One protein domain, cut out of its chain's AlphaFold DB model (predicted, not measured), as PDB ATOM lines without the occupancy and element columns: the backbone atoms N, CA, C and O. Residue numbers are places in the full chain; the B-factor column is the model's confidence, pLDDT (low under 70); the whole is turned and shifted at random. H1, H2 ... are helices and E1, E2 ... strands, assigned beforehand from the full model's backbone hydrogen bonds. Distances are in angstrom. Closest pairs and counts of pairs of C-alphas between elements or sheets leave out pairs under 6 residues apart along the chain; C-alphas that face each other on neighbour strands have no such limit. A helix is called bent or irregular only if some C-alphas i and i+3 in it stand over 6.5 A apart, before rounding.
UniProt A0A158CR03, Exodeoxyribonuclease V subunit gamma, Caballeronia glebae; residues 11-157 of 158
ATOM      1  N   THR A  11      55.438  43.572  91.289       94.06
ATOM      2  CA  THR A  11      55.801  44.986  91.226       94.06
ATOM      3  C   THR A  11      57.295  45.104  90.909       94.06
ATOM      4  O   THR A  11      58.034  44.120  91.030       94.06
ATOM      5  N   PRO A  12      57.796  46.301  90.560       92.81
ATOM      6  CA  PRO A  12      59.233  46.515  90.387       92.81
ATOM      7  C   PRO A  12      60.074  46.225  91.643       92.81
ATOM      8  O   PRO A  12      61.287  46.085  91.534       92.81
ATOM      9  N   GLN A  13      59.463  46.144  92.832       93.38
ATOM     10  CA  GLN A  13      60.146  45.890  94.105       93.38
ATOM     11  C   GLN A  13      60.056  44.427  94.569       93.38
ATOM     12  O   GLN A  13      60.742  44.051  95.521       93.38
ATOM     13  N   GLY A  14      59.238  43.595  93.922       95.19
ATOM     14  CA  GLY A  14      59.016  42.208  94.323       95.19
ATOM     15  C   GLY A  14      57.580  41.747  94.107       95.19
ATOM     16  O   GLY A  14      56.802  42.384  93.406       95.19
ATOM     17  N   GLN A  15      57.220  40.623  94.714       97.00
ATOM     18  CA  GLN A  15      55.846  40.134  94.721       97.00
ATOM     19  C   GLN A  15      55.135  40.558  96.007       97.00
ATOM     20  O   GLN A  15      55.710  40.443  97.088       97.00
ATOM     21  N   VAL A  16      53.875  40.978  95.899       96.38
ATOM     22  CA  VAL A  16      53.024  41.273  97.057       96.38
ATOM     23  C   VAL A  16      51.823  40.335  97.060       96.38
ATOM     24  O   VAL A  16      51.015  40.335  96.139       96.38
ATOM     25  N   ILE A  17      51.687  39.530  98.107       95.06
ATOM     26  CA  ILE A  17      50.548  38.638  98.335       95.06
ATOM     27  C   ILE A  17      49.803  39.166  99.558       95.06
ATOM     28  O   ILE A  17      50.427  39.595 100.518       95.06
ATOM     29  N   TYR A  18      48.474  39.150  99.554       92.31
ATOM     30  CA  TYR A  18      47.715  39.606 100.715       92.31
ATOM     31  C   TYR A  18      46.469  38.765 100.950       92.31
ATOM     32  O   TYR A  18      45.819  38.299 100.010       92.31
ATOM     33  N   ARG A  19      46.122  38.580 102.226       89.50
ATOM     34  CA  ARG A  19      44.861  37.974 102.660       89.50
ATOM     35  C   ARG A  19      44.357  38.649 103.928       89.50
ATOM     36  O   ARG A  19      45.119  39.074 104.783       89.50
ATOM     37  N   TYR A  20      43.040  38.681 104.083       88.56
ATOM     38  CA  TYR A  20      42.378  39.218 105.271       88.56
ATOM     39  C   TYR A  20      42.300  38.173 106.404       88.56
ATOM     40  O   TYR A  20      41.229  37.913 106.939       88.56
ATOM     41  N   ASP A  21      43.412  37.513 106.724       87.56
ATOM     42  CA  ASP A  21      43.490  36.474 107.764       87.56
ATOM     43  C   ASP A  21      44.924  36.390 108.316       87.56
ATOM     44  O   ASP A  21      45.842  36.965 107.724       87.56
ATOM     45  N   ALA A  22      45.126  35.671 109.419       89.06
ATOM     46  CA  ALA A  22      46.458  35.306 109.891       89.06
ATOM     47  C   ALA A  22      47.045  34.182 109.010       89.06
ATOM     48  O   ALA A  22      46.304  33.303 108.550       89.06
ATOM     49  N   PRO A  23      48.367  34.165 108.761       92.50
ATOM     50  CA  PRO A  23      48.968  33.158 107.902       92.50
ATOM     51  C   PRO A  23      48.911  31.779 108.565       92.50
ATOM     52  O   PRO A  23      49.315  31.588 109.712       92.50
ATOM     53  N   ARG A  24      48.432  30.780 107.821       93.06
ATOM     54  CA  ARG A  24      48.494  29.368 108.221       93.06
ATOM     55  C   ARG A  24      49.641  28.679 107.493       93.06
ATOM     56  O   ARG A  24      50.136  29.172 106.484       93.06
ATOM     57  N   ALA A  25      49.990  27.467 107.920       95.88
ATOM     58  CA  ALA A  25      51.014  26.643 107.266       95.88
ATOM     59  C   ALA A  25      50.857  26.551 105.731       95.88
ATOM     60  O   ALA A  25      51.836  26.617 104.990       95.88
ATOM     61  N   ARG A  26      49.614  26.448 105.236       95.69
ATOM     62  CA  ARG A  26      49.322  26.418 103.793       95.69
ATOM     63  C   ARG A  26      49.555  27.763 103.101       95.69
ATOM     64  O   ARG A  26      49.920  27.765 101.929       95.69
ATOM     65  N   ASP A  27      49.348  28.880 103.795       95.62
ATOM     66  CA  ASP A  27      49.604  30.220 103.263       95.62
ATOM     67  C   ASP A  27      51.119  30.449 103.113       95.62
ATOM     68  O   ASP A  27      51.560  30.855 102.038       95.62
ATOM     69  N   TYR A  28      51.924  30.049 104.109       96.94
ATOM     70  CA  TYR A  28      53.391  30.029 103.999       96.94
ATOM     71  C   TYR A  28      53.865  29.153 102.834       96.94
ATOM     72  O   TYR A  28      54.636  29.612 101.995       96.94
ATOM     73  N   LEU A  29      53.377  27.910 102.737       97.81
ATOM     74  CA  LEU A  29      53.772  26.997 101.660       97.81
ATOM     75  C   LEU A  29      53.383  27.526 100.271       97.81
ATOM     76  O   LEU A  29      54.154  27.401  99.322       97.81
ATOM     77  N   SER A  30      52.204  28.137 100.145       96.44
ATOM     78  CA  SER A  30      51.752  28.718  98.876       96.44
ATOM     79  C   SER A  30      52.614  29.914  98.471       96.44
ATOM     80  O   SER A  30      53.035  29.999  97.317       96.44
ATOM     81  N   ALA A  31      52.925  30.806  99.419       96.94
ATOM     82  CA  ALA A  31      53.833  31.927  99.189       96.94
ATOM     83  C   ALA A  31      55.243  31.441  98.822       96.94
ATOM     84  O   ALA A  31      55.857  31.990  97.913       96.94
ATOM     85  N   TRP A  32      55.725  30.371  99.459       98.12
ATOM     86  CA  TRP A  32      57.023  29.768  99.163       98.12
ATOM     87  C   TRP A  32      57.110  29.193  97.751       98.12
ATOM     88  O   TRP A  32      58.054  29.488  97.025       98.12
ATOM     89  N   LEU A  33      56.102  28.436  97.315       97.75
ATOM     90  CA  LEU A  33      56.045  27.910  95.948       97.75
ATOM     91  C   LEU A  33      56.030  29.034  94.902       97.75
ATOM     92  O   LEU A  33      56.756  28.958  93.910       97.75
ATOM     93  N   ALA A  34      55.238  30.086  95.137       97.00
ATOM     94  CA  ALA A  34      55.207  31.262  94.270       97.00
ATOM     95  C   ALA A  34      56.560  31.991  94.255       97.00
ATOM     96  O   ALA A  34      57.048  32.353  93.187       97.00
ATOM     97  N   HIS A  35      57.192  32.144  95.417       97.94
ATOM     98  CA  HIS A  35      58.488  32.794  95.569       97.94
ATOM     99  C   HIS A  35      59.618  32.034  94.867       97.94
ATOM    100  O   HIS A  35      60.447  32.643  94.193       97.94
ATOM    101  N   LEU A  36      59.633  30.704  94.962       98.19
ATOM    102  CA  LEU A  36      60.591  29.873  94.242       98.19
ATOM    103  C   LEU A  36      60.419  29.990  92.725       98.19
ATOM    104  O   LEU A  36      61.400  30.171  92.003       98.19
ATOM    105  N   ALA A  37      59.175  29.927  92.238       97.06
ATOM    106  CA  ALA A  37      58.881  30.130  90.823       97.06
ATOM    107  C   ALA A  37      59.284  31.541  90.362       97.06
ATOM    108  O   ALA A  37      59.866  31.687  89.291       97.06
ATOM    109  N   TYR A  38      59.043  32.561  91.188       96.62
ATOM    110  CA  TYR A  38      59.478  33.934  90.939       96.62
ATOM    111  C   TYR A  38      61.004  34.045  90.849       96.62
ATOM    112  O   TYR A  38      61.513  34.550  89.850       96.62
ATOM    113  N   CYS A  39      61.739  33.514  91.828       97.06
ATOM    114  CA  CYS A  39      63.202  33.531  91.827       97.06
ATOM    115  C   CYS A  39      63.804  32.804  90.619       97.06
ATOM    116  O   CYS A  39      64.826  33.241  90.100       97.06
ATOM    117  N   ALA A  40      63.181  31.710  90.175       96.25
ATOM    118  CA  ALA A  40      63.627  30.963  89.004       96.25
ATOM    119  C   ALA A  40      63.301  31.674  87.678       96.25
ATOM    120  O   ALA A  40      64.089  31.602  86.740       96.25
ATOM    121  N   ALA A  41      62.147  32.342  87.585       94.50
ATOM    122  CA  ALA A  41      61.701  33.010  86.363       94.50
ATOM    123  C   ALA A  41      62.366  34.377  86.137       94.50
ATOM    124  O   ALA A  41      62.516  34.800  84.993       94.50
ATOM    125  N   LEU A  42      62.743  35.075  87.214       93.38
ATOM    126  CA  LEU A  42      63.351  36.409  87.186       93.38
ATOM    127  C   LEU A  42      64.616  36.443  88.072       93.38
ATOM    128  O   LEU A  42      64.600  37.063  89.140       93.38
ATOM    129  N   PRO A  43      65.714  35.778  87.654       93.25
ATOM    130  CA  PRO A  43      66.923  35.625  88.471       93.25
ATOM    131  C   PRO A  43      67.606  36.958  88.817       93.25
ATOM    132  O   PRO A  43      68.141  37.102  89.917       93.25
ATOM    133  N   ASP A  44      67.511  37.950  87.931       92.88
ATOM    134  CA  ASP A  44      68.099  39.286  88.115       92.88
ATOM    135  C   ASP A  44      67.148  40.282  88.804       92.88
ATOM    136  O   ASP A  44      67.479  41.452  88.995       92.88
ATOM    137  N   GLY A  45      65.938  39.840  89.166       90.00
ATOM    138  CA  GLY A  45      64.939  40.679  89.821       90.00
ATOM    139  C   GLY A  45      65.201  40.892  91.319       90.00
ATOM    140  O   GLY A  45      66.101  40.282  91.904       90.00
ATOM    141  N   PRO A  46      64.352  41.694  91.991       93.44
ATOM    142  CA  PRO A  46      64.430  41.897  93.438       93.44
ATOM    143  C   PRO A  46      64.357  40.601  94.249       93.44
ATOM    144  O   PRO A  46      64.907  40.547  95.344       93.44
ATOM    145  N   ARG A  47      63.657  39.572  93.736       94.75
ATOM    146  CA  ARG A  47      63.513  38.245  94.366       94.75
ATOM    147  C   ARG A  47      63.090  38.316  95.837       94.75
ATOM    148  O   ARG A  47      63.585  37.584  96.683       94.75
ATOM    149  N   ARG A  48      62.151  39.219  96.129       96.19
ATOM    150  CA  ARG A  48      61.488  39.383  97.429       96.19
ATOM    151  C   ARG A  48      59.992  39.159  97.271       96.19
ATOM    152  O   ARG A  48      59.395  39.711  96.345       96.19
ATOM    153  N   THR A  49      59.393  38.380  98.165       97.38
ATOM    154  CA  THR A  49      57.934  38.209  98.235       97.38
ATOM    155  C   THR A  49      57.457  38.643  99.606       97.38
ATOM    156  O   THR A  49      57.861  38.055 100.603       97.38
ATOM    157  N   ILE A  50      56.601  39.655  99.653       96.00
ATOM    158  CA  ILE A  50      55.976  40.142 100.880       96.00
ATOM    159  C   ILE A  50      54.562  39.578 100.945       96.00
ATOM    160  O   ILE A  50      53.829  39.596  99.954       96.00
ATOM    161  N   TRP A  51      54.189  39.063 102.108       95.69
ATOM    162  CA  TRP A  51      52.850  38.595 102.407       95.69
ATOM    163  C   TRP A  51      52.245  39.461 103.509       95.69
ATOM    164  O   TRP A  51      52.826  39.565 104.588       95.69
ATOM    165  N   HIS A  52      51.087  40.057 103.232       93.25
ATOM    166  CA  HIS A  52      50.342  40.868 104.191       93.25
ATOM    167  C   HIS A  52      49.100  40.138 104.697       93.25
ATOM    168  O   HIS A  52      48.276  39.650 103.912       93.25
ATOM    169  N   GLY A  53      48.956  40.108 106.017       89.62
ATOM    170  CA  GLY A  53      47.835  39.495 106.712       89.62
ATOM    171  C   GLY A  53      46.927  40.503 107.393       89.62
ATOM    172  O   GLY A  53      47.188  41.702 107.452       89.62
ATOM    173  N   ARG A  54      45.857  39.991 107.997       81.06
ATOM    174  CA  ARG A  54      45.141  40.708 109.054       81.06
ATOM    175  C   ARG A  54      45.581  40.164 110.405       81.06
ATOM    176  O   ARG A  54      45.405  38.976 110.657       81.06
ATOM    177  N   GLY A  55      46.035  41.032 111.307       66.12
ATOM    178  CA  GLY A  55      46.294  40.653 112.695       66.12
ATOM    179  C   GLY A  55      47.383  41.479 113.374       66.12
ATOM    180  O   GLY A  55      47.650  42.610 112.985       66.12
ATOM    181  N   SER A  56      47.971  40.877 114.413       60.22
ATOM    182  CA  SER A  56      49.200  41.311 115.098       60.22
ATOM    183  C   SER A  56      50.327  41.626 114.092       60.22
ATOM    184  O   SER A  56      50.314  41.030 113.016       60.22
ATOM    185  N   PRO A  57      51.338  42.454 114.428       59.88
ATOM    186  CA  PRO A  57      52.525  42.692 113.585       59.88
ATOM    187  C   PRO A  57      53.187  41.420 113.024       59.88
ATOM    188  O   PRO A  57      53.757  41.424 111.941       59.88
ATOM    189  N   SER A  58      53.027  40.284 113.710       66.38
ATOM    190  CA  SER A  58      53.499  38.968 113.265       66.38
ATOM    191  C   SER A  58      52.702  38.322 112.120       66.38
ATOM    192  O   SER A  58      53.054  37.221 111.695       66.38
ATOM    193  N   ALA A  59      51.612  38.939 111.652       82.31
ATOM    194  CA  ALA A  59      50.815  38.429 110.537       82.31
ATOM    195  C   ALA A  59      51.513  38.647 109.188       82.31
ATOM    196  O   ALA A  59      51.295  37.867 108.265       82.31
ATOM    197  N   ASP A  60      52.374  39.656 109.095       92.25
ATOM    198  CA  ASP A  60      53.128  39.948 107.887       92.25
ATOM    199  C   ASP A  60      54.425  39.143 107.859       92.25
ATOM    200  O   ASP A  60      55.045  38.860 108.890       92.25
ATOM    201  N   PHE A  61      54.857  38.764 106.661       94.81
ATOM    202  CA  PHE A  61      56.155  38.133 106.485       94.81
ATOM    203  C   PHE A  61      56.751  38.412 105.116       94.81
ATOM    204  O   PHE A  61      56.071  38.779 104.161       94.81
ATOM    205  N   GLU A  62      58.049  38.181 105.019       96.56
ATOM    206  CA  GLU A  62      58.820  38.327 103.801       96.56
ATOM    207  C   GLU A  62      59.625  37.057 103.528       96.56
ATOM    208  O   GLU A  62      60.218  36.470 104.433       96.56
ATOM    209  N   LEU A  63      59.669  36.659 102.259       98.00
ATOM    210  CA  LEU A  63      60.584  35.653 101.737       98.00
ATOM    211  C   LEU A  63      61.725  36.336 100.979       98.00
ATOM    212  O   LEU A  63      61.491  37.143 100.071       98.00
ATOM    213  N   LEU A  64      62.947  35.997 101.381       97.00
ATOM    214  CA  LEU A  64      64.202  36.518 100.845       97.00
ATOM    215  C   LEU A  64      64.733  35.701  99.663       97.00
ATOM    216  O   LEU A  64      64.427  34.514  99.574       97.00
ATOM    217  N   PRO A  65      65.624  36.289  98.838       96.75
ATOM    218  CA  PRO A  65      66.195  35.617  97.678       96.75
ATOM    219  C   PRO A  65      66.782  34.236  97.981       96.75
ATOM    220  O   PRO A  65      67.597  34.076  98.887       96.75
ATOM    221  N   VAL A  66      66.421  33.263  97.145       97.06
ATOM    222  CA  VAL A  66      66.915  31.880  97.200       97.06
ATOM    223  C   VAL A  66      68.067  31.709  96.213       97.06
ATOM    224  O   VAL A  66      67.953  32.121  95.057       97.06
ATOM    225  N   ALA A  67      69.172  31.103  96.655       94.12
ATOM    226  CA  ALA A  67      70.354  30.887  95.813       94.12
ATOM    227  C   ALA A  67      70.099  29.869  94.687       94.12
ATOM    228  O   ALA A  67      70.428  30.137  93.536       94.12
ATOM    229  N   ASP A  68      69.473  28.734  95.010       96.56
ATOM    230  CA  ASP A  68      69.116  27.692  94.041       96.56
ATOM    231  C   ASP A  68      67.607  27.381  94.102       96.56
ATOM    232  O   ASP A  68      67.182  26.398  94.721       96.56
ATOM    233  N   PRO A  69      66.755  28.238  93.507       97.19
ATOM    234  CA  PRO A  69      65.310  28.041  93.548       97.19
ATOM    235  C   PRO A  69      64.862  26.798  92.764       97.19
ATOM    236  O   PRO A  69      63.836  26.199  93.097       97.19
ATOM    237  N   LEU A  70      65.622  26.377  91.746       97.06
ATOM    238  CA  LEU A  70      65.287  25.215  90.922       97.06
ATOM    239  C   LEU A  70      65.501  23.900  91.676       97.06
ATOM    240  O   LEU A  70      64.640  23.024  91.586       97.06
ATOM    241  N   ALA A  71      66.577  23.765  92.459       96.88
ATOM    242  CA  ALA A  71      66.774  22.590  93.309       96.88
ATOM    243  C   ALA A  71      65.663  22.453  94.362       96.88
ATOM    244  O   ALA A  71      65.122  21.360  94.556       96.88
ATOM    245  N   GLN A  72      65.254  23.567  94.981       97.81
ATOM    246  CA  GLN A  72      64.144  23.573  95.942       97.81
ATOM    247  C   GLN A  72      62.818  23.164  95.278       97.81
ATOM    248  O   GLN A  72      62.101  22.299  95.788       97.81
ATOM    249  N   LEU A  73      62.511  23.705  94.091       97.50
ATOM    250  CA  LEU A  73      61.339  23.285  93.313       97.50
ATOM    251  C   LEU A  73      61.403  21.809  92.916       97.50
ATOM    252  O   LEU A  73      60.376  21.133  92.947       97.50
ATOM    253  N   ALA A  74      62.576  21.291  92.552       97.19
ATOM    254  CA  ALA A  74      62.745  19.895  92.165       97.19
ATOM    255  C   ALA A  74      62.444  18.933  93.326       97.19
ATOM    256  O   ALA A  74      61.784  17.907  93.114       97.19
ATOM    257  N   ALA A  75      62.855  19.275  94.551       97.12
ATOM    258  CA  ALA A  75      62.527  18.503  95.748       97.12
ATOM    259  C   ALA A  75      61.006  18.473  95.991       97.12
ATOM    260  O   ALA A  75      60.409  17.398  96.095       97.12
ATOM    261  N   LEU A  76      60.350  19.640  95.970       97.88
ATOM    262  CA  LEU A  76      58.898  19.758  96.160       97.88
ATOM    263  C   LEU A  76      58.101  19.073  95.036       97.88
ATOM    264  O   LEU A  76      57.107  18.392  95.293       97.88
ATOM    265  N   ALA A  77      58.558  19.181  93.788       97.06
ATOM    266  CA  ALA A  77      57.967  18.497  92.643       97.06
ATOM    267  C   ALA A  77      58.081  16.970  92.759       97.06
ATOM    268  O   ALA A  77      57.160  16.245  92.375       97.06
ATOM    269  N   SER A  78      59.188  16.468  93.307       96.88
ATOM    270  CA  SER A  78      59.378  15.037  93.557       96.88
ATOM    271  C   SER A  78      58.398  14.527  94.613       96.88
ATOM    272  O   SER A  78      57.742  13.507  94.384       96.88
ATOM    273  N   LEU A  79      58.201  15.281  95.702       97.56
ATOM    274  CA  LEU A  79      57.173  14.983  96.704       97.56
ATOM    275  C   LEU A  79      55.768  15.012  96.102       97.56
ATOM    276  O   LEU A  79      54.999  14.079  96.306       97.56
ATOM    277  N   TYR A  80      55.439  16.017  95.290       96.50
ATOM    278  CA  TYR A  80      54.152  16.067  94.597       96.50
ATOM    279  C   TYR A  80      53.915  14.818  93.730       96.50
ATOM    280  O   TYR A  80      52.842  14.215  93.779       96.50
ATOM    281  N   ARG A  81      54.923  14.370  92.968       96.25
ATOM    282  CA  ARG A  81      54.822  13.149  92.147       96.25
ATOM    283  C   ARG A  81      54.650  11.889  92.996       96.25
ATOM    284  O   ARG A  81      53.861  11.029  92.609       96.25
ATOM    285  N   ALA A  82      55.351  11.786  94.123       97.00
ATOM    286  CA  ALA A  82      55.180  10.686  95.070       97.00
ATOM    287  C   ALA A  82      53.768  10.694  95.685       97.00
ATOM    288  O   ALA A  82      53.076   9.678  95.636       97.00
ATOM    289  N   GLY A  83      53.297  11.864  96.127       96.00
ATOM    290  CA  GLY A  83      51.969  12.085  96.708       96.00
ATOM    291  C   GLY A  83      50.803  11.769  95.775       96.00
ATOM    292  O   GLY A  83      49.727  11.394  96.226       96.00
ATOM    293  N   ARG A  84      51.019  11.864  94.458       95.62
ATOM    294  CA  ARG A  84      50.038  11.433  93.452       95.62
ATOM    295  C   ARG A  84      49.925   9.917  93.297       95.62
ATOM    296  O   ARG A  84      48.955   9.462  92.701       95.62
ATOM    297  N   ARG A  85      50.921   9.154  93.751       95.62
ATOM    298  CA  ARG A  85      50.920   7.683  93.701       95.62
ATOM    299  C   ARG A  85      50.445   7.079  95.016       95.62
ATOM    300  O   ARG A  85      49.746   6.076  94.993       95.62
ATOM    301  N   MET A  86      50.829   7.688  96.133       93.31
ATOM    302  CA  MET A  86      50.479   7.247  97.480       93.31
ATOM    303  C   MET A  86      50.367   8.469  98.398       93.31
ATOM    304  O   MET A  86      51.222   9.351  98.298       93.31
ATOM    305  N   PRO A  87      49.383   8.534  99.313       94.38
ATOM    306  CA  PRO A  87      49.304   9.607 100.297       94.38
ATOM    307  C   PRO A  87      50.607   9.748 101.095       94.38
ATOM    308  O   PRO A  87      51.095   8.789 101.693       94.38
ATOM    309  N   LEU A  88      51.175  10.956 101.103       96.06
ATOM    310  CA  LEU A  88      52.328  11.280 101.944       96.06
ATOM    311  C   LEU A  88      51.850  11.595 103.358       96.06
ATOM    312  O   LEU A  88      50.888  12.348 103.509       96.06
ATOM    313  N   ARG A  89      52.561  11.100 104.380       95.81
ATOM    314  CA  ARG A  89      52.360  11.476 105.793       95.81
ATOM    315  C   ARG A  89      52.838  12.908 106.063       95.81
ATOM    316  O   ARG A  89      53.731  13.151 106.862       95.81
ATOM    317  N   PHE A  90      52.287  13.862 105.324       96.50
ATOM    318  CA  PHE A  90      52.576  15.280 105.441       96.50
ATOM    319  C   PHE A  90      51.319  16.006 105.912       96.50
ATOM    320  O   PHE A  90      50.343  16.133 105.172       96.50
ATOM    321  N   PHE A  91      51.372  16.491 107.149       96.88
ATOM    322  CA  PHE A  91      50.279  17.176 107.835       96.88
ATOM    323  C   PHE A  91      50.708  18.635 108.029       96.88
ATOM    324  O   PHE A  91      51.561  18.902 108.878       96.88
ATOM    325  N   PRO A  92      50.267  19.573 107.165       96.94
ATOM    326  CA  PRO A  92      50.896  20.885 107.053       96.94
ATOM    327  C   PRO A  92      50.954  21.680 108.359       96.94
ATOM    328  O   PRO A  92      51.954  22.355 108.593       96.94
ATOM    329  N   LYS A  93      49.916  21.627 109.205       97.69
ATOM    330  CA  LYS A  93      49.875  22.393 110.460       97.69
ATOM    331  C   LYS A  93      50.909  21.854 111.451       97.69
ATOM    332  O   LYS A  93      51.721  22.633 111.945       97.69
ATOM    333  N   SER A  94      50.924  20.548 111.699       98.38
ATOM    334  CA  SER A  94      51.891  19.903 112.589       98.38
ATOM    335  C   SER A  94      53.312  19.969 112.035       98.38
ATOM    336  O   SER A  94      54.241  20.235 112.790       98.38
ATOM    337  N   ALA A  95      53.502  19.800 110.722       98.56
ATOM    338  CA  ALA A  95      54.812  19.899 110.075       98.56
ATOM    339  C   ALA A  95      55.406  21.310 110.192       98.56
ATOM    340  O   ALA A  95      56.588  21.459 110.498       98.56
ATOM    341  N   TRP A  96      54.585  22.344 109.995       98.19
ATOM    342  CA  TRP A  96      54.999  23.731 110.193       98.19
ATOM    343  C   TRP A  96      55.444  23.985 111.634       98.19
ATOM    344  O   TRP A  96      56.538  24.495 111.866       98.19
ATOM    345  N   LEU A  97      54.618  23.577 112.601       98.12
ATOM    346  CA  LEU A  97      54.909  23.754 114.021       98.12
ATOM    347  C   LEU A  97      56.131  22.951 114.472       98.12
ATOM    348  O   LEU A  97      56.899  23.456 115.282       98.12
ATOM    349  N   LYS A  98      56.370  21.763 113.903       98.38
ATOM    350  CA  LYS A  98      57.595  20.992 114.153       98.38
ATOM    351  C   LYS A  98      58.837  21.806 113.806       98.38
ATOM    352  O   LYS A  98      59.743  21.907 114.624       98.38
ATOM    353  N   VAL A  99      58.874  22.392 112.609       98.19
ATOM    354  CA  VAL A  99      60.050  23.138 112.136       98.19
ATOM    355  C   VAL A  99      60.196  24.485 112.850       98.19
ATOM    356  O   VAL A  99      61.314  24.901 113.138       98.19
ATOM    357  N   LYS A 100      59.090  25.176 113.157       95.69
ATOM    358  CA  LYS A 100      59.132  26.502 113.797       95.69
ATOM    359  C   LYS A 100      59.296  26.470 115.314       95.69
ATOM    360  O   LYS A 100      59.934  27.369 115.856       95.69
ATOM    361  N   GLU A 101      58.682  25.506 115.991       96.69
ATOM    362  CA  GLU A 101      58.537  25.508 117.452       96.69
ATOM    363  C   GLU A 101      58.879  24.160 118.118       96.69
ATOM    364  O   GLU A 101      58.910  24.077 119.345       96.69
ATOM    365  N   GLY A 102      59.157  23.108 117.342       97.38
ATOM    366  CA  GLY A 102      59.591  21.803 117.838       97.38
ATOM    367  C   GLY A 102      58.476  20.772 118.046       97.38
ATOM    368  O   GLY A 102      57.288  21.004 117.803       97.38
ATOM    369  N   ASP A 103      58.882  19.589 118.510       97.88
ATOM    370  CA  ASP A 103      58.044  18.382 118.529       97.88
ATOM    371  C   ASP A 103      56.814  18.496 119.428       97.88
ATOM    372  O   ASP A 103      55.723  18.083 119.040       97.88
ATOM    373  N   ALA A 104      56.950  19.125 120.597       97.50
ATOM    374  CA  ALA A 104      55.837  19.290 121.528       97.50
ATOM    375  C   ALA A 104      54.672  20.085 120.906       97.50
ATOM    376  O   ALA A 104      53.502  19.754 121.105       97.50
ATOM    377  N   LYS A 105      54.983  21.118 120.112       97.69
ATOM    378  CA  LYS A 105      53.980  21.944 119.424       97.69
ATOM    379  C   LYS A 105      53.362  21.222 118.236       97.69
ATOM    380  O   LYS A 105      52.158  21.346 118.016       97.69
ATOM    381  N   ALA A 106      54.159  20.442 117.510       98.06
ATOM    382  CA  ALA A 106      53.664  19.579 116.445       98.06
ATOM    383  C   ALA A 106      52.662  18.546 116.979       98.06
ATOM    384  O   ALA A 106      51.575  18.409 116.410       98.06
ATOM    385  N   GLN A 107      52.996  17.888 118.096       97.81
ATOM    386  CA  GLN A 107      52.139  16.888 118.734       97.81
ATOM    387  C   GLN A 107      50.831  17.508 119.230       97.81
ATOM    388  O   GLN A 107      49.765  17.000 118.906       97.81
ATOM    389  N   ALA A 108      50.887  18.652 119.919       96.88
ATOM    390  CA  ALA A 108      49.686  19.347 120.397       96.88
ATOM    391  C   ALA A 108      48.763  19.839 119.263       96.88
ATOM    392  O   ALA A 108      47.574  20.073 119.473       96.88
ATOM    393  N   ALA A 109      49.304  20.053 118.060       96.88
ATOM    394  CA  ALA A 109      48.502  20.370 116.883       96.88
ATOM    395  C   ALA A 109      47.949  19.133 116.176       96.88
ATOM    396  O   ALA A 109      46.898  19.244 115.537       96.88
ATOM    397  N   TRP A 110      48.651  18.005 116.276       97.31
ATOM    398  CA  TRP A 110      48.279  16.731 115.674       97.31
ATOM    399  C   TRP A 110      47.152  16.058 116.443       97.31
ATOM    400  O   TRP A 110      46.174  15.651 115.826       97.31
ATOM    401  N   GLU A 111      47.244  16.030 117.770       95.88
ATOM    402  CA  GLU A 111      46.276  15.421 118.683       95.88
ATOM    403  C   GLU A 111      45.974  16.376 119.839       95.88
ATOM    404  O   GLU A 111      46.872  16.970 120.440       95.88
ATOM    405  N   SER A 112      44.691  16.545 120.145       93.62
ATOM    406  CA  SER A 112      44.226  17.419 121.219       93.62
ATOM    407  C   SER A 112      42.847  16.976 121.684       93.62
ATOM    408  O   SER A 112      41.941  16.795 120.879       93.62
ATOM    409  N   GLU A 113      42.666  16.862 122.997       90.81
ATOM    410  CA  GLU A 113      41.348  16.628 123.605       90.81
ATOM    411  C   GLU A 113      40.565  17.934 123.816       90.81
ATOM    412  O   GLU A 113      39.365  17.923 124.079       90.81
ATOM    413  N   ARG A 114      41.247  19.085 123.744       90.06
ATOM    414  CA  ARG A 114      40.678  20.398 124.095       90.06
ATOM    415  C   ARG A 114      40.158  21.165 122.889       90.06
ATOM    416  O   ARG A 114      39.323  22.054 123.027       90.06
ATOM    417  N   THR A 115      40.719  20.892 121.720       91.44
ATOM    418  CA  THR A 115      40.483  21.639 120.486       91.44
ATOM    419  C   THR A 115      40.538  20.688 119.307       91.44
ATOM    420  O   THR A 115      41.175  19.646 119.385       91.44
ATOM    421  N   ARG A 116      39.920  21.080 118.189       93.06
ATOM    422  CA  ARG A 116      40.017  20.309 116.951       93.06
ATOM    423  C   ARG A 116      41.479  20.201 116.503       93.06
ATOM    424  O   ARG A 116      42.120  21.217 116.194       93.06
ATOM    425  N   ALA A 117      41.977  18.977 116.462       96.19
ATOM    426  CA  ALA A 117      43.329  18.643 116.067       96.19
ATOM    427  C   ALA A 117      43.438  18.493 114.539       96.19
ATOM    428  O   ALA A 117      42.435  18.477 113.824       96.19
ATOM    429  N   GLU A 118      44.660  18.439 114.001       96.31
ATOM    430  CA  GLU A 118      44.857  18.182 112.569       96.31
ATOM    431  C   GLU A 118      44.468  16.742 112.201       96.31
ATOM    432  O   GLU A 118      43.854  16.541 111.155       96.31
ATOM    433  N   SER A 119      44.729  15.762 113.077       95.44
ATOM    434  CA  SER A 119      44.340  14.357 112.856       95.44
ATOM    435  C   SER A 119      42.824  14.142 112.750       95.44
ATOM    436  O   SER A 119      42.389  13.178 112.118       95.44
ATOM    437  N   ASP A 120      42.013  15.075 113.266       95.00
ATOM    438  CA  ASP A 120      40.547  15.037 113.178       95.00
ATOM    439  C   ASP A 120      40.007  15.312 111.762       95.00
ATOM    440  O   ASP A 120      38.793  15.244 111.537       95.00
ATOM    441  N   ASP A 121      40.850  15.687 110.792       94.81
ATOM    442  CA  ASP A 121      40.402  15.893 109.413       94.81
ATOM    443  C   ASP A 121      39.931  14.557 108.788       94.81
ATOM    444  O   ASP A 121      40.728  13.621 108.634       94.81
ATOM    445  N   PRO A 122      38.652  14.445 108.363       94.25
ATOM    446  CA  PRO A 122      38.125  13.222 107.762       94.25
ATOM    447  C   PRO A 122      38.909  12.744 106.535       94.25
ATOM    448  O   PRO A 122      38.879  11.549 106.224       94.25
ATOM    449  N   VAL A 123      39.625  13.640 105.845       93.38
ATOM    450  CA  VAL A 123      40.445  13.271 104.687       93.38
ATOM    451  C   VAL A 123      41.543  12.273 105.062       93.38
ATOM    452  O   VAL A 123      41.813  11.355 104.288       93.38
ATOM    453  N   PHE A 124      42.127  12.376 106.262       92.94
ATOM    454  CA  PHE A 124      43.195  11.477 106.702       92.94
ATOM    455  C   PHE A 124      42.661  10.086 107.026       92.94
ATOM    456  O   PHE A 124      43.270   9.091 106.634       92.94
ATOM    457  N   ARG A 125      41.462  10.000 107.612       88.69
ATOM    458  CA  ARG A 125      40.773   8.719 107.841       88.69
ATOM    459  C   ARG A 125      40.484   7.962 106.545       88.69
ATOM    460  O   ARG A 125      40.449   6.734 106.547       88.69
ATOM    461  N   ILE A 126      40.231   8.683 105.452       93.06
ATOM    462  CA  ILE A 126      39.996   8.083 104.134       93.06
ATOM    463  C   ILE A 126      41.328   7.691 103.494       93.06
ATOM    464  O   ILE A 126      41.487   6.541 103.088       93.06
ATOM    465  N   ALA A 127      42.279   8.624 103.424       93.88
ATOM    466  CA  ALA A 127      43.550   8.437 102.730       93.88
ATOM    467  C   ALA A 127      44.446   7.368 103.378       93.88
ATOM    468  O   ALA A 127      45.169   6.669 102.674       93.88
ATOM    469  N   PHE A 128      44.374   7.218 104.700       93.69
ATOM    470  CA  PHE A 128      45.208   6.300 105.480       93.69
ATOM    471  C   PHE A 128      44.373   5.252 106.219       93.69
ATOM    472  O   PHE A 128      44.734   4.807 107.306       93.69
ATOM    473  N   ARG A 129      43.225   4.859 105.654       92.19
ATOM    474  CA  ARG A 129      42.352   3.853 106.269       92.19
ATOM    475  C   ARG A 129      43.140   2.579 106.599       92.19
ATOM    476  O   ARG A 129      43.731   1.973 105.713       92.19
ATOM    477  N   GLY A 130      43.079   2.156 107.861       90.81
ATOM    478  CA  GLY A 130      43.748   0.944 108.343       90.81
ATOM    479  C   GLY A 130      45.238   1.113 108.647       90.81
ATOM    480  O   GLY A 130      45.869   0.145 109.056       90.81
ATOM    481  N   ALA A 131      45.799   2.312 108.472       90.12
ATOM    482  CA  ALA A 131      47.132   2.635 108.956       90.12
ATOM    483  C   ALA A 131      47.060   3.244 110.361       90.12
ATOM    484  O   ALA A 131      46.143   4.009 110.666       90.12
ATOM    485  N   ASP A 132      48.069   2.944 111.174       89.12
ATOM    486  CA  ASP A 132      48.342   3.697 112.392       89.12
ATOM    487  C   ASP A 132      49.011   5.023 112.002       89.12
ATOM    488  O   ASP A 132      50.057   5.048 111.341       89.12
ATOM    489  N   LEU A 133      48.325   6.126 112.279       91.50
ATOM    490  CA  LEU A 133      48.683   7.462 111.820       91.50
ATOM    491  C   LEU A 133      49.340   8.213 112.975       91.50
ATOM    492  O   LEU A 133      48.671   8.588 113.930       91.50
ATOM    493  N   ALA A 134      50.639   8.467 112.854       94.00
ATOM    494  CA  ALA A 134      51.426   9.159 113.866       94.00
ATOM    495  C   ALA A 134      52.417  10.138 113.226       94.00
ATOM    496  O   ALA A 134      52.715  10.063 112.027       94.00
ATOM    497  N   LEU A 135      52.971  11.031 114.049       97.19
ATOM    498  CA  LEU A 135      54.085  11.906 113.682       97.19
ATOM    499  C   LEU A 135      55.420  11.134 113.696       97.19
ATOM    500  O   LEU A 135      56.303  11.403 114.507       97.19
ATOM    501  N   ASP A 136      55.541  10.146 112.809       96.25
ATOM    502  CA  ASP A 136      56.700   9.255 112.673       96.25
ATOM    503  C   ASP A 136      57.909   9.913 111.964       96.25
ATOM    504  O   ASP A 136      57.901  11.095 111.601       96.25
ATOM    505  N   GLU A 137      58.980   9.143 111.737       96.81
ATOM    506  CA  GLU A 137      60.174   9.642 111.034       96.81
ATOM    507  C   GLU A 137      59.875  10.031 109.575       96.81
ATOM    508  O   GLU A 137      60.485  10.959 109.044       96.81
ATOM    509  N   ALA A 138      58.905   9.379 108.920       95.88
ATOM    510  CA  ALA A 138      58.512   9.744 107.561       95.88
ATOM    511  C   ALA A 138      57.849  11.129 107.540       95.88
ATOM    512  O   ALA A 138      58.182  11.960 106.691       95.88
ATOM    513  N   PHE A 139      56.973  11.414 108.508       98.06
ATOM    514  CA  PHE A 139      56.447  12.756 108.736       98.06
ATOM    515  C   PHE A 139      57.566  13.761 109.034       98.06
ATOM    516  O   PHE A 139      57.606  14.832 108.420       98.06
ATOM    517  N   ALA A 140      58.494  13.421 109.932       98.38
ATOM    518  CA  ALA A 140      59.591  14.305 110.308       98.38
ATOM    519  C   ALA A 140      60.458  14.683 109.097       98.38
ATOM    520  O   ALA A 140      60.745  15.861 108.889       98.38
ATOM    521  N   ALA A 141      60.816  13.708 108.260       98.25
ATOM    522  CA  ALA A 141      61.568  13.941 107.035       98.25
ATOM    523  C   ALA A 141      60.815  14.862 106.059       98.25
ATOM    524  O   ALA A 141      61.404  15.804 105.532       98.25
ATOM    525  N   LEU A 142      59.512  14.641 105.858       98.50
ATOM    526  CA  LEU A 142      58.687  15.483 104.986       98.50
ATOM    527  C   LEU A 142      58.568  16.916 105.517       98.50
ATOM    528  O   LEU A 142      58.680  17.863 104.739       98.50
ATOM    529  N   ALA A 143      58.384  17.090 106.828       98.56
ATOM    530  CA  ALA A 143      58.335  18.405 107.460       98.56
ATOM    531  C   ALA A 143      59.629  19.192 107.215       98.56
ATOM    532  O   ALA A 143      59.566  20.349 106.797       98.56
ATOM    533  N   ARG A 144      60.787  18.541 107.394       98.50
ATOM    534  CA  ARG A 144      62.103  19.146 107.143       98.50
ATOM    535  C   ARG A 144      62.273  19.554 105.682       98.50
ATOM    536  O   ARG A 144      62.496  20.728 105.404       98.50
ATOM    537  N   ILE A 145      62.054  18.623 104.749       98.25
ATOM    538  CA  ILE A 145      62.204  18.875 103.304       98.25
ATOM    539  C   ILE A 145      61.322  20.044 102.841       98.25
ATOM    540  O   ILE A 145      61.754  20.852 102.022       98.25
ATOM    541  N   VAL A 146      60.086  20.134 103.341       98.38
ATOM    542  CA  VAL A 146      59.134  21.153 102.879       98.38
ATOM    543  C   VAL A 146      59.360  22.511 103.546       98.38
ATOM    544  O   VAL A 146      59.265  23.534 102.865       98.38
ATOM    545  N   PHE A 147      59.629  22.549 104.855       98.56
ATOM    546  CA  PHE A 147      59.582  23.794 105.624       98.56
ATOM    547  C   PHE A 147      60.934  24.329 106.105       98.56
ATOM    548  O   PHE A 147      61.015  25.537 106.318       98.56
ATOM    549  N   GLU A 148      61.997  23.529 106.241       98.00
ATOM    550  CA  GLU A 148      63.302  24.075 106.661       98.00
ATOM    551  C   GLU A 148      63.847  25.115 105.668       98.00
ATOM    552  O   GLU A 148      64.179  26.218 106.114       98.00
ATOM    553  N   PRO A 149      63.868  24.862 104.338       98.12
ATOM    554  CA  PRO A 149      64.335  25.864 103.382       98.12
ATOM    555  C   PRO A 149      63.481  27.134 103.412       98.12
ATOM    556  O   PRO A 149      64.009  28.238 103.321       98.12
ATOM    557  N   LEU A 150      62.164  26.986 103.596       97.88
ATOM    558  CA  LEU A 150      61.241  28.113 103.722       97.88
ATOM    559  C   LEU A 150      61.606  28.969 104.940       97.88
ATOM    560  O   LEU A 150      61.790  30.176 104.810       97.88
ATOM    561  N   VAL A 151      61.740  28.354 106.119       97.31
ATOM    562  CA  VAL A 151      62.008  29.070 107.376       97.31
ATOM    563  C   VAL A 151      63.351  29.802 107.342       97.31
ATOM    564  O   VAL A 151      63.436  30.902 107.879       97.31
ATOM    565  N   GLN A 152      64.365  29.259 106.663       97.00
ATOM    566  CA  GLN A 152      65.661  29.928 106.470       97.00
ATOM    567  C   GLN A 152      65.560  31.244 105.680       97.00
ATOM    568  O   GLN A 152      66.365  32.148 105.891       97.00
ATOM    569  N   HIS A 153      64.572  31.363 104.790       97.50
ATOM    570  CA  HIS A 153      64.356  32.551 103.957       97.50
ATOM    571  C   HIS A 153      63.241  33.454 104.494       97.50
ATOM    572  O   HIS A 153      62.952  34.491 103.900       97.50
ATOM    573  N   LEU A 154      62.614  33.070 105.606       96.50
ATOM    574  CA  LEU A 154      61.485  33.775 106.182       96.50
ATOM    575  C   LEU A 154      61.946  34.855 107.161       96.50
ATOM    576  O   LEU A 154      62.541  34.557 108.199       96.50
ATOM    577  N   ARG A 155      61.566  36.102 106.893       94.00
ATOM    578  CA  ARG A 155      61.603  37.191 107.872       94.00
ATOM    579  C   ARG A 155      60.187  37.507 108.324       94.00
ATOM    580  O   ARG A 155      59.308  37.711 107.493       94.00
ATOM    581  N   SER A 156      59.961  37.541 109.633       83.12
ATOM    582  CA  SER A 156      58.722  38.106 110.172       83.12
ATOM    583  C   SER A 156      58.671  39.601 109.853       83.12
ATOM    584  O   SER A 156      59.717  40.255 109.861       83.12
ATOM    585  N   GLY A 157      57.479  40.124 109.562       63.44
ATOM    586  CA  GLY A 157      57.244  41.561 109.443       63.44
ATOM    587  C   GLY A 157      57.675  42.288 110.718       63.44
ATOM    588  O   GLY A 157      57.579  41.726 111.813       63.44
TER     589      GLY A 157
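What this domain is: This is residues 11 to 157 of the 158 residues of the protein "Exodeoxyribonuclease V subunit gamma" of Caballeronia glebae (UniProt A0A158CR03). A small sheet of four short strands makes one end of the domain, with H1 over one face of it, and a group of crossing helices reaches from there toward the other end. In that group H6 is the long middle helix, leading back to the sheet and passing straight into E4; H2 runs the opposite way along one side of it, the hairpin of H3 and H4 lies on another side with H3 crossing H6, and the small H5 sits in the links at the far end. The printed part has 147 residues, with six named helices and four named strands in the order E1, H1, E2, E3, H2, H3, H4, H5, H6, E4. The sheet is mixed, in the order E1, E2, E3, E4, and the class is mixed, helices and strands. The whole is compact, with a radius of gyration of the C-alphas of 16.2 A and spans of 51, 36 and 23 A.

How they stand to each other: E1, residues 14 to 18, is an edge strand and the parallel neighbour of E2, residues 49 to 52; N 17 and O 50 are 2.8 A apart, within hydrogen-bond range. H1, residues 25 to 41, comes between them in the chain, and the three form a strand-helix-strand unit, two parallel neighbour strands joined through a helix, with a right-handed crossover. H1 is on the sheet at a height over the sheet of 9.0 A and runs along the strands, at 25 degrees to E2 on the local plane; helix and sheet make two layers, one of helix and one of strands. E3, residues 61 to 63, forms an antiparallel hairpin with E2, with N 51 and O 61 2.8 A apart. E4, residues 154 to 156, is the other edge strand, antiparallel to E3, with N 62 and O 155 2.8 A apart. H2, residues 69 to 83, touches H1 with its residues 69 to 73 alone, at a steep tilt of 50 degrees, opposite ways; the closest C-alphas, of Leu 36 and Pro 69, are 5.1 A apart. H6, residues 137 to 153, touches H2 at a shallow tilt of 27 degrees, opposite ways, closest at the C-alphas of Leu 76 and Val 146, 6.9 A. H3, residues 92 to 101, touches H6 at a steep tilt of 65 degrees, with the C-alphas of Ala 95 and Ala 143 4.6 A apart. H4, residues 103 to 110, forms a helical hairpin with H3, and their closest C-alphas, of Ser 94 and Ala 106, are 4.3 A apart. H5, residues 122 to 127, touches no helix. H6 has a kink of 34 degrees near residue 146 and is irregular, with C-alphas 146 and 149 7.0 A apart; it only grazes the sheet, with residues 148 to 153. Every O i to N i+4 pair is within hydrogen-bond range in H1, H2, H3, H4 and H5, and 11 of 13 are in H6.

Where its parts are: E1 begins at C-alpha 14, at (59.016, 42.208, 94.323), and measures 13.2 A. H1 and H6 each measure 24.3 A, H2 21.0 A, H3 13.7 A and H4 10.3 A. H6 begins at C-alpha 137, at (60.174, 9.642, 111.034), and E4 ends at C-alpha 156, at (58.722, 38.106, 110.172).

The domain as a whole: The two C-alphas farthest apart, of Pro 12 and Gly 130, are 51.4 A apart. The printed part has no cut. The link from H4 to H5, with 11 residues, is long. The mean pLDDT of the printed part is 94.2; residues 55 to 58 and residue 157 are under 70.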